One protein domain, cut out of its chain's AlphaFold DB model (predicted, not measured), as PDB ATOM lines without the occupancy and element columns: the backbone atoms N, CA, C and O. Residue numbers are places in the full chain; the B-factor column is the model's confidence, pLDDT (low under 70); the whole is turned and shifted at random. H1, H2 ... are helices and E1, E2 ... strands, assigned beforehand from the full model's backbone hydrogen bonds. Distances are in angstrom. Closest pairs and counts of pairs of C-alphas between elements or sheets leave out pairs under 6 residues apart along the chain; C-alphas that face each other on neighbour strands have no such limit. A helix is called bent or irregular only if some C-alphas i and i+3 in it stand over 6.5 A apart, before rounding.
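AT A GLANCE: This is residues 30 to 89 of the 192 residues of an uncharacterized protein of Candidatus Poribacteria bacterium (UniProt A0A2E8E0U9). A small antiparallel sheet of five strands is curled like part of a barrel, with the short helix H2 on its open side joining the edge strands E2 and E3, and the helix H1 reaches away from this body as an arm whose residues 30 to 36 stick out. The arm makes much of the length: the C-alphas span 40 by 21 by 19 A. The printed part has 60 residues, with two named helices and five named strands in the order H1, E1, E2, H2, E3, E4, E5, and its class is mixed, helices and strands. The sheet's order is E2, E1, E5, E4, E3, and the whole is compact, with a radius of gyration of the C-alphas of 11.5 A.

IN THESE COORDINATES: Find C-alpha 30 at (-3.839, -16.124, -53.586); from there H1, residues 30 to 40, runs 16.3 A to C-alpha 40. H1 is irregular, but only just: C-alphas 30 and 33 are 6.8 A apart. Next come E1, residues 43 to 46, 10.0 A long, and E2, residues 51 to 53, 7.2 A. At C-alpha 54, (-6.993, -9.222, -73.010), H2 begins and runs 10.6 A through residues 54 to 60. E3, residues 61 to 65, is 12.6 A long, E4, residues 71 to 75, 12.8 A, and E5, residues 84 to 88, 13.1 A, ending at C-alpha 88, (2.029, -9.249, -74.851).

HOW THE PARTS SIT: Start at H1, which is not on the sheet. It only just touches H2, with 3 pairs of C-alphas within 8 A, the closest those of Arg 40 and Leu 54 at 4.9 A; the two run the same way at a steep tilt of 61 degrees. E1 and E2 form a hairpin, with N 44 and O 52 at 2.8 A, within hydrogen-bond range. H2 is on the sheet; its closest C-alphas to E4 are those of Gly 60 and Pro 75, 6.0 A apart. E3, E4 and E5 make a meander, each strand the antiparallel neighbour of the one before: look for N 62 and O 74 at 2.7 A, and N 86 and O 71 at 2.7 A. E5 is staggered, pairing with E4 over residues 84 to 86 and with E1 over 86 to 88, where N 45 and O 87 are 2.8 A apart. E1 and E3 are apart. Of the O i to N i+4 pairs, 6 of 7 in H1 and 2 of 3 in H2 are within hydrogen-bond range.

THE WHOLE: The two C-alphas farthest apart, those of Leu 30 and Gly 80, are 39.9 A from each other. The sheet is strongly twisted. The printed part has no cut and no long link; E4 to E5, with 8 residues between, is short, and the others are tight. The mean pLDDT of the printed part is 71.6, and residues 30 to 41, 67 to 69 and 78 to 81 are under 70.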
ATOM      1  N   LEU A  30      -3.607 -17.580 -53.576       44.28
ATOM      2  CA  LEU A  30      -3.839 -16.124 -53.586       44.28
ATOM      3  C   LEU A  30      -3.285 -15.427 -54.840       44.28
ATOM      4  O   LEU A  30      -3.529 -14.240 -55.047       44.28
ATOM      5  N   ASN A  31      -2.547 -16.150 -55.686       42.00
ATOM      6  CA  ASN A  31      -1.900 -15.589 -56.863       42.00
ATOM      7  C   ASN A  31      -2.728 -15.781 -58.142       42.00
ATOM      8  O   ASN A  31      -2.546 -15.027 -59.082       42.00
ATOM      9  N   TRP A  32      -3.662 -16.735 -58.211       41.47
ATOM     10  CA  TRP A  32      -4.356 -17.041 -59.473       41.47
ATOM     11  C   TRP A  32      -5.377 -15.986 -59.886       41.47
ATOM     12  O   TRP A  32      -5.378 -15.573 -61.041       41.47
ATOM     13  N   THR A  33      -6.206 -15.502 -58.960       43.72
ATOM     14  CA  THR A  33      -7.179 -14.441 -59.261       43.72
ATOM     15  C   THR A  33      -6.465 -13.123 -59.554       43.72
ATOM     16  O   THR A  33      -6.752 -12.476 -60.553       43.72
ATOM     17  N   TYR A  34      -5.450 -12.780 -58.755       39.91
ATOM     18  CA  TYR A  34      -4.674 -11.551 -58.930       39.91
ATOM     19  C   TYR A  34      -3.801 -11.576 -60.199       39.91
ATOM     20  O   TYR A  34      -3.704 -10.568 -60.899       39.91
ATOM     21  N   LEU A  35      -3.201 -12.722 -60.555       47.19
ATOM     22  CA  LEU A  35      -2.494 -12.889 -61.829       47.19
ATOM     23  C   LEU A  35      -3.457 -12.862 -63.012       47.19
ATOM     24  O   LEU A  35      -3.127 -12.219 -64.002       47.19
ATOM     25  N   ASN A  36      -4.632 -13.494 -62.916       53.47
ATOM     26  CA  ASN A  36      -5.646 -13.417 -63.969       53.47
ATOM     27  C   ASN A  36      -6.135 -11.983 -64.173       53.47
ATOM     28  O   ASN A  36      -6.201 -11.535 -65.311       53.47
ATOM     29  N   ASP A  37      -6.395 -11.227 -63.108       52.38
ATOM     30  CA  ASP A  37      -6.837  -9.831 -63.217       52.38
ATOM     31  C   ASP A  37      -5.739  -8.926 -63.805       52.38
ATOM     32  O   ASP A  37      -6.001  -8.047 -64.636       52.38
ATOM     33  N   ARG A  38      -4.472  -9.181 -63.458       50.22
ATOM     34  CA  ARG A  38      -3.314  -8.465 -64.021       50.22
ATOM     35  C   ARG A  38      -3.015  -8.866 -65.471       50.22
ATOM     36  O   ARG A  38      -2.524  -8.051 -66.246       50.22
ATOM     37  N   GLN A  39      -3.322 -10.104 -65.862       60.38
ATOM     38  CA  GLN A  39      -3.247 -10.576 -67.251       60.38
ATOM     39  C   GLN A  39      -4.416 -10.026 -68.080       60.38
ATOM     40  O   GLN A  39      -4.214  -9.619 -69.222       60.38
ATOM     41  N   ARG A  40      -5.611  -9.903 -67.498       62.12
ATOM     42  CA  ARG A  40      -6.799  -9.330 -68.151       62.12
ATOM     43  C   ARG A  40      -6.645  -7.855 -68.500       62.12
ATOM     44  O   ARG A  40      -7.073  -7.418 -69.567       62.12
ATOM     45  N   SER A  41      -5.968  -7.118 -67.624       63.91
ATOM     46  CA  SER A  41      -5.603  -5.712 -67.823       63.91
ATOM     47  C   SER A  41      -4.322  -5.513 -68.640       63.91
ATOM     48  O   SER A  41      -4.007  -4.381 -69.004       63.91
ATOM     49  N   SER A  42      -3.591  -6.586 -68.971       71.81
ATOM     50  CA  SER A  42      -2.401  -6.466 -69.813       71.81
ATOM     51  C   SER A  42      -2.775  -6.194 -71.270       71.81
ATOM     52  O   SER A  42      -3.788  -6.684 -71.775       71.81
ATOM     53  N   LEU A  43      -1.966  -5.364 -71.931       81.56
ATOM     54  CA  LEU A  43      -2.135  -5.032 -73.339       81.56
ATOM     55  C   LEU A  43      -1.543  -6.142 -74.204       81.56
ATOM     56  O   LEU A  43      -0.410  -6.574 -74.003       81.56
ATOM     57  N   TRP A  44      -2.317  -6.565 -75.191       83.12
ATOM     58  CA  TRP A  44      -1.943  -7.564 -76.174       83.12
ATOM     59  C   TRP A  44      -2.112  -6.985 -77.571       83.12
ATOM     60  O   TRP A  44      -3.155  -6.407 -77.896       83.12
ATOM     61  N   GLN A  45      -1.078  -7.144 -78.386       84.50
ATOM     62  CA  GLN A  45      -1.053  -6.732 -79.777       84.50
ATOM     63  C   GLN A  45      -1.307  -7.940 -80.674       84.50
ATOM     64  O   GLN A  45      -0.590  -8.936 -80.581       84.50
ATOM     65  N   GLY A  46      -2.324  -7.843 -81.523       83.69
ATOM     66  CA  GLY A  46      -2.597  -8.828 -82.560       83.69
ATOM     67  C   GLY A  46      -1.688  -8.654 -83.774       83.69
ATOM     68  O   GLY A  46      -1.132  -7.580 -84.012       83.69
ATOM     69  N   ASP A  47      -1.575  -9.707 -84.583       82.62
ATOM     70  CA  ASP A  47      -0.890  -9.654 -85.884       82.62
ATOM     71  C   ASP A  47      -1.544  -8.655 -86.868       82.62
ATOM     72  O   ASP A  47      -0.914  -8.220 -87.831       82.62
ATOM     73  N   ASP A  48      -2.793  -8.249 -86.612       75.75
ATOM     74  CA  ASP A  48      -3.506  -7.179 -87.324       75.75
ATOM     75  C   ASP A  48      -3.024  -5.763 -86.944       75.75
ATOM     76  O   ASP A  48      -3.478  -4.769 -87.514       75.75
ATOM     77  N   GLY A  49      -2.095  -5.662 -85.989       75.56
ATOM     78  CA  GLY A  49      -1.550  -4.414 -85.470       75.56
ATOM     79  C   GLY A  49      -2.434  -3.740 -84.421       75.56
ATOM     80  O   GLY A  49      -2.029  -2.711 -83.876       75.56
ATOM     81  N   ALA A  50      -3.608  -4.296 -84.100       79.25
ATOM     82  CA  ALA A  50      -4.471  -3.757 -83.062       79.25
ATOM     83  C   ALA A  50      -3.908  -4.097 -81.678       79.25
ATOM     84  O   ALA A  50      -3.567  -5.243 -81.397       79.25
ATOM     85  N   THR A  51      -3.858  -3.109 -80.787       83.94
ATOM     86  CA  THR A  51      -3.454  -3.306 -79.389       83.94
ATOM     87  C   THR A  51      -4.654  -3.077 -78.489       83.94
ATOM     88  O   THR A  51      -5.243  -1.995 -78.497       83.94
ATOM     89  N   LYS A  52      -5.036  -4.098 -77.726       80.62
ATOM     90  CA  LYS A  52      -6.189  -4.060 -76.819       80.62
ATOM     91  C   LYS A  52      -5.878  -4.830 -75.542       80.62
ATOM     92  O   LYS A  52      -4.944  -5.627 -75.508       80.62
ATOM     93  N   THR A  53      -6.647  -4.592 -74.487       82.31
ATOM     94  CA  THR A  53      -6.580  -5.428 -73.283       82.31
ATOM     95  C   THR A  53      -7.050  -6.846 -73.595       82.31
ATOM     96  O   THR A  53      -7.835  -7.054 -74.524       82.31
ATOM     97  N   LEU A  54      -6.583  -7.828 -72.826       78.50
ATOM     98  CA  LEU A  54      -6.993  -9.222 -73.010       78.50
ATOM     99  C   LEU A  54      -8.517  -9.395 -72.882       78.50
ATOM    100  O   LEU A  54      -9.106 -10.123 -73.668       78.50
ATOM    101  N   ASP A  55      -9.163  -8.658 -71.976       77.00
ATOM    102  CA  ASP A  55     -10.627  -8.657 -71.822       77.00
ATOM    103  C   ASP A  55     -11.356  -8.165 -73.092       77.00
ATOM    104  O   ASP A  55     -12.319  -8.765 -73.565       77.00
ATOM    105  N   ALA A  56     -10.825  -7.123 -73.740       79.44
ATOM    106  CA  ALA A  56     -11.368  -6.629 -75.005       79.44
ATOM    107  C   ALA A  56     -11.143  -7.606 -76.177       79.44
ATOM    108  O   ALA A  56     -11.899  -7.587 -77.150       79.44
ATOM    109  N   TRP A  57     -10.118  -8.460 -76.104       81.88
ATOM    110  CA  TRP A  57      -9.951  -9.578 -77.032       81.88
ATOM    111  C   TRP A  57     -10.937 -10.711 -76.730       81.88
ATOM    112  O   TRP A  57     -11.568 -11.226 -77.654       81.88
ATOM    113  N   GLU A  58     -11.123 -11.050 -75.452       79.81
ATOM    114  CA  GLU A  58     -12.060 -12.076 -74.981       79.81
ATOM    115  C   GLU A  58     -13.522 -11.755 -75.313       79.81
ATOM    116  O   GLU A  58     -14.325 -12.680 -75.375       79.81
ATOM    117  N   ASP A  59     -13.897 -10.500 -75.575       80.00
ATOM    118  CA  ASP A  59     -15.264 -10.132 -75.972       80.00
ATOM    119  C   ASP A  59     -15.657 -10.764 -77.328       80.00
ATOM    120  O   ASP A  59     -16.656 -11.486 -77.438       80.00
ATOM    121  N   GLY A  60     -14.802 -10.613 -78.345       71.38
ATOM    122  CA  GLY A  60     -15.045 -11.094 -79.714       71.38
ATOM    123  C   GLY A  60     -14.352 -12.408 -80.088       71.38
ATOM    124  O   GLY A  60     -14.736 -13.049 -81.073       71.38
ATOM    125  N   TYR A  61     -13.355 -12.830 -79.311       76.00
ATOM    126  CA  TYR A  61     -12.499 -13.972 -79.618       76.00
ATOM    127  C   TYR A  61     -12.440 -14.957 -78.446       76.00
ATOM    128  O   TYR A  61     -12.521 -14.589 -77.280       76.00
ATOM    129  N   VAL A  62     -12.311 -16.241 -78.758       79.94
ATOM    130  CA  VAL A  62     -11.855 -17.270 -77.828       79.94
ATOM    131  C   VAL A  62     -10.335 -17.209 -77.826       79.94
ATOM    132  O   VAL A  62      -9.706 -17.507 -78.841       79.94
ATOM    133  N   VAL A  63      -9.756 -16.783 -76.710       80.69
ATOM    134  CA  VAL A  63      -8.308 -16.636 -76.565       80.69
ATOM    135  C   VAL A  63      -7.742 -17.881 -75.885       80.69
ATOM    136  O   VAL A  63      -8.173 -18.237 -74.793       80.69
ATOM    137  N   ASN A  64      -6.793 -18.553 -76.535       77.12
ATOM    138  CA  ASN A  64      -6.138 -19.755 -76.018       77.12
ATOM    139  C   ASN A  64      -4.639 -19.525 -75.853       77.12
ATOM    140  O   ASN A  64      -3.981 -19.040 -76.771       77.12
ATOM    141  N   THR A  65      -4.089 -19.938 -74.715       76.25
ATOM    142  CA  THR A  65      -2.651 -19.844 -74.453       76.25
ATOM    143  C   THR A  65      -1.883 -20.920 -75.207       76.25
ATOM    144  O   THR A  65      -2.155 -22.113 -75.063       76.25
ATOM    145  N   ASN A  66      -0.905 -20.493 -75.998       76.88
ATOM    146  CA  ASN A  66       0.012 -21.374 -76.702       76.88
ATOM    147  C   ASN A  66       1.198 -21.754 -75.789       76.88
ATOM    148  O   ASN A  66       1.549 -21.011 -74.870       76.88
ATOM    149  N   PRO A  67       1.865 -22.895 -76.041       67.88
ATOM    150  CA  PRO A  67       3.016 -23.336 -75.245       67.88
ATOM    151  C   PRO A  67       4.247 -22.418 -75.354       67.88
ATOM    152  O   PRO A  67       5.158 -22.524 -74.539       67.88
ATOM    153  N   ASP A  68       4.286 -21.525 -76.344       65.31
ATOM    154  CA  ASP A  68       5.340 -20.526 -76.555       65.31
ATOM    155  C   ASP A  68       5.123 -19.226 -75.750       65.31
ATOM    156  O   ASP A  68       5.949 -18.316 -75.813       65.31
ATOM    157  N   GLY A  69       4.028 -19.131 -74.985       68.12
ATOM    158  CA  GLY A  69       3.669 -17.950 -74.198       68.12
ATOM    159  C   GLY A  69       2.915 -16.867 -74.978       68.12
ATOM    160  O   GLY A  69       2.591 -15.827 -74.403       68.12
ATOM    161  N   THR A  70       2.612 -17.091 -76.259       78.62
ATOM    162  CA  THR A  70       1.684 -16.253 -77.035       78.62
ATOM    163  C   THR A  70       0.236 -16.688 -76.808       78.62
ATOM    164  O   THR A  70      -0.023 -17.749 -76.230       78.62
ATOM    165  N   LEU A  71      -0.734 -15.884 -77.257       79.38
ATOM    166  CA  LEU A  71      -2.140 -16.296 -77.254       79.38
ATOM    167  C   LEU A  71      -2.672 -16.388 -78.683       79.38
ATOM    168  O   LEU A  71      -2.398 -15.525 -79.503       79.38
ATOM    169  N   THR A  72      -3.476 -17.402 -78.979       81.50
ATOM    170  CA  THR A  72      -4.227 -17.492 -80.236       81.50
ATOM    171  C   THR A  72      -5.643 -16.989 -79.999       81.50
ATOM    172  O   THR A  72      -6.370 -17.584 -79.202       81.50
ATOM    173  N   ALA A  73      -6.061 -15.933 -80.696       80.81
ATOM    174  CA  ALA A  73      -7.429 -15.433 -80.648       80.81
ATOM    175  C   ALA A  73      -8.226 -15.974 -81.843       80.81
ATOM    176  O   ALA A  73      -7.972 -15.631 -83.000       80.81
ATOM    177  N   LYS A  74      -9.210 -16.829 -81.558       81.38
ATOM    178  CA  LYS A  74     -10.124 -17.402 -82.555       81.38
ATOM    179  C   LYS A  74     -11.459 -16.666 -82.515       81.38
ATOM    180  O   LYS A  74     -12.052 -16.600 -81.443       81.38
ATOM    181  N   PRO A  75     -11.970 -16.112 -83.619       77.44
ATOM    182  CA  PRO A  75     -13.217 -15.353 -83.579       77.44
ATOM    183  C   PRO A  75     -14.381 -16.248 -83.140       77.44
ATOM    184  O   PRO A  75     -14.563 -17.349 -83.658       77.44
ATOM    185  N   LYS A  76     -15.183 -15.775 -82.178       75.25
ATOM    186  CA  LYS A  76     -16.348 -16.522 -81.659       75.25
ATOM    187  C   LYS A  76     -17.445 -16.690 -82.703       75.25
ATOM    188  O   LYS A  76     -18.182 -17.671 -82.693       75.25
ATOM    189  N   TYR A  77     -17.560 -15.707 -83.588       71.00
ATOM    190  CA  TYR A  77     -18.554 -15.674 -84.646       71.00
ATOM    191  C   TYR A  77     -17.860 -15.944 -85.977       71.00
ATOM    192  O   TYR A  77     -16.837 -15.324 -86.281       71.00
ATOM    193  N   THR A  78     -18.428 -16.846 -86.777       59.69
ATOM    194  CA  THR A  78     -18.007 -17.180 -88.146       59.69
ATOM    195  C   THR A  78     -18.204 -15.981 -89.077       59.69
ATOM    196  O   THR A  78     -19.107 -15.927 -89.902       59.69
ATOM    197  N   SER A  79     -17.343 -14.982 -88.919       59.59
ATOM    198  CA  SER A  79     -17.287 -13.747 -89.708       59.59
ATOM    199  C   SER A  79     -16.304 -13.850 -90.879       59.59
ATOM    200  O   SER A  79     -16.110 -12.883 -91.606       59.59
ATOM    201  N   GLY A  80     -15.670 -15.015 -91.070       58.41
ATOM    202  CA  GLY A  80     -14.590 -15.195 -92.045       58.41
ATOM    203  C   GLY A  80     -13.266 -14.547 -91.625       58.41
ATOM    204  O   GLY A  80     -12.334 -14.520 -92.424       58.41
ATOM    205  N   LEU A  81     -13.170 -14.036 -90.392       67.25
ATOM    206  CA  LEU A  81     -11.923 -13.520 -89.837       67.25
ATOM    207  C   LEU A  81     -10.963 -14.685 -89.525       67.25
ATOM    208  O   LEU A  81     -11.400 -15.696 -88.966       67.25
ATOM    209  N   PRO A  82      -9.678 -14.580 -89.903       73.75
ATOM    210  CA  PRO A  82      -8.683 -15.587 -89.567       73.75
ATOM    211  C   PRO A  82      -8.362 -15.562 -88.070       73.75
ATOM    212  O   PRO A  82      -8.598 -14.577 -87.372       73.75
ATOM    213  N   GLU A  83      -7.810 -16.669 -87.582       80.06
ATOM    214  CA  GLU A  83      -7.199 -16.717 -86.255       80.06
ATOM    215  C   GLU A  83      -5.993 -15.772 -86.231       80.06
ATOM    216  O   GLU A  83      -5.220 -15.728 -87.191       80.06
ATOM    217  N   ILE A  84      -5.842 -15.014 -85.148       82.25
ATOM    218  CA  ILE A  84      -4.741 -14.061 -84.982       82.25
ATOM    219  C   ILE A  84      -3.897 -14.446 -83.773       82.25
ATOM    220  O   ILE A  84      -4.422 -14.905 -82.754       82.25
ATOM    221  N   THR A  85      -2.587 -14.243 -83.875       84.69
ATOM    222  CA  THR A  85      -1.685 -14.412 -82.737       84.69
ATOM    223  C   THR A  85      -1.604 -13.096 -81.982       84.69
ATOM    224  O   THR A  85      -1.439 -12.032 -82.575       84.69
ATOM    225  N   LEU A  86      -1.719 -13.167 -80.663       81.69
ATOM    226  CA  LEU A  86      -1.568 -12.053 -79.747       81.69
ATOM    227  C   LEU A  86      -0.215 -12.150 -79.046       81.69
ATOM    228  O   LEU A  86       0.163 -13.193 -78.501       81.69
ATOM    229  N   ARG A  87       0.489 -11.024 -79.004       82.12
ATOM    230  CA  ARG A  87       1.758 -10.849 -78.299       82.12
ATOM    231  C   ARG A  87       1.569  -9.849 -77.172       82.12
ATOM    232  O   ARG A  87       0.940  -8.810 -77.364       82.12
ATOM    233  N   LYS A  88       2.107 -10.156 -75.994       78.38
ATOM    234  CA  LYS A  88       2.029  -9.249 -74.851       78.38
ATOM    235  C   LYS A  88       2.848  -7.994 -75.146       78.38
ATOM    236  O   LYS A  88       3.999  -8.092 -75.563       78.38
ATOM    237  N   VAL A  89       2.250  -6.830 -74.929       79.31
ATOM    238  CA  VAL A  89       2.940  -5.546 -75.019       79.31
ATOM    239  C   VAL A  89       3.518  -5.232 -73.649       79.31
ATOM    240  O   VAL A  89       2.778  -5.103 -72.670       79.31
TER     241      VAL A  89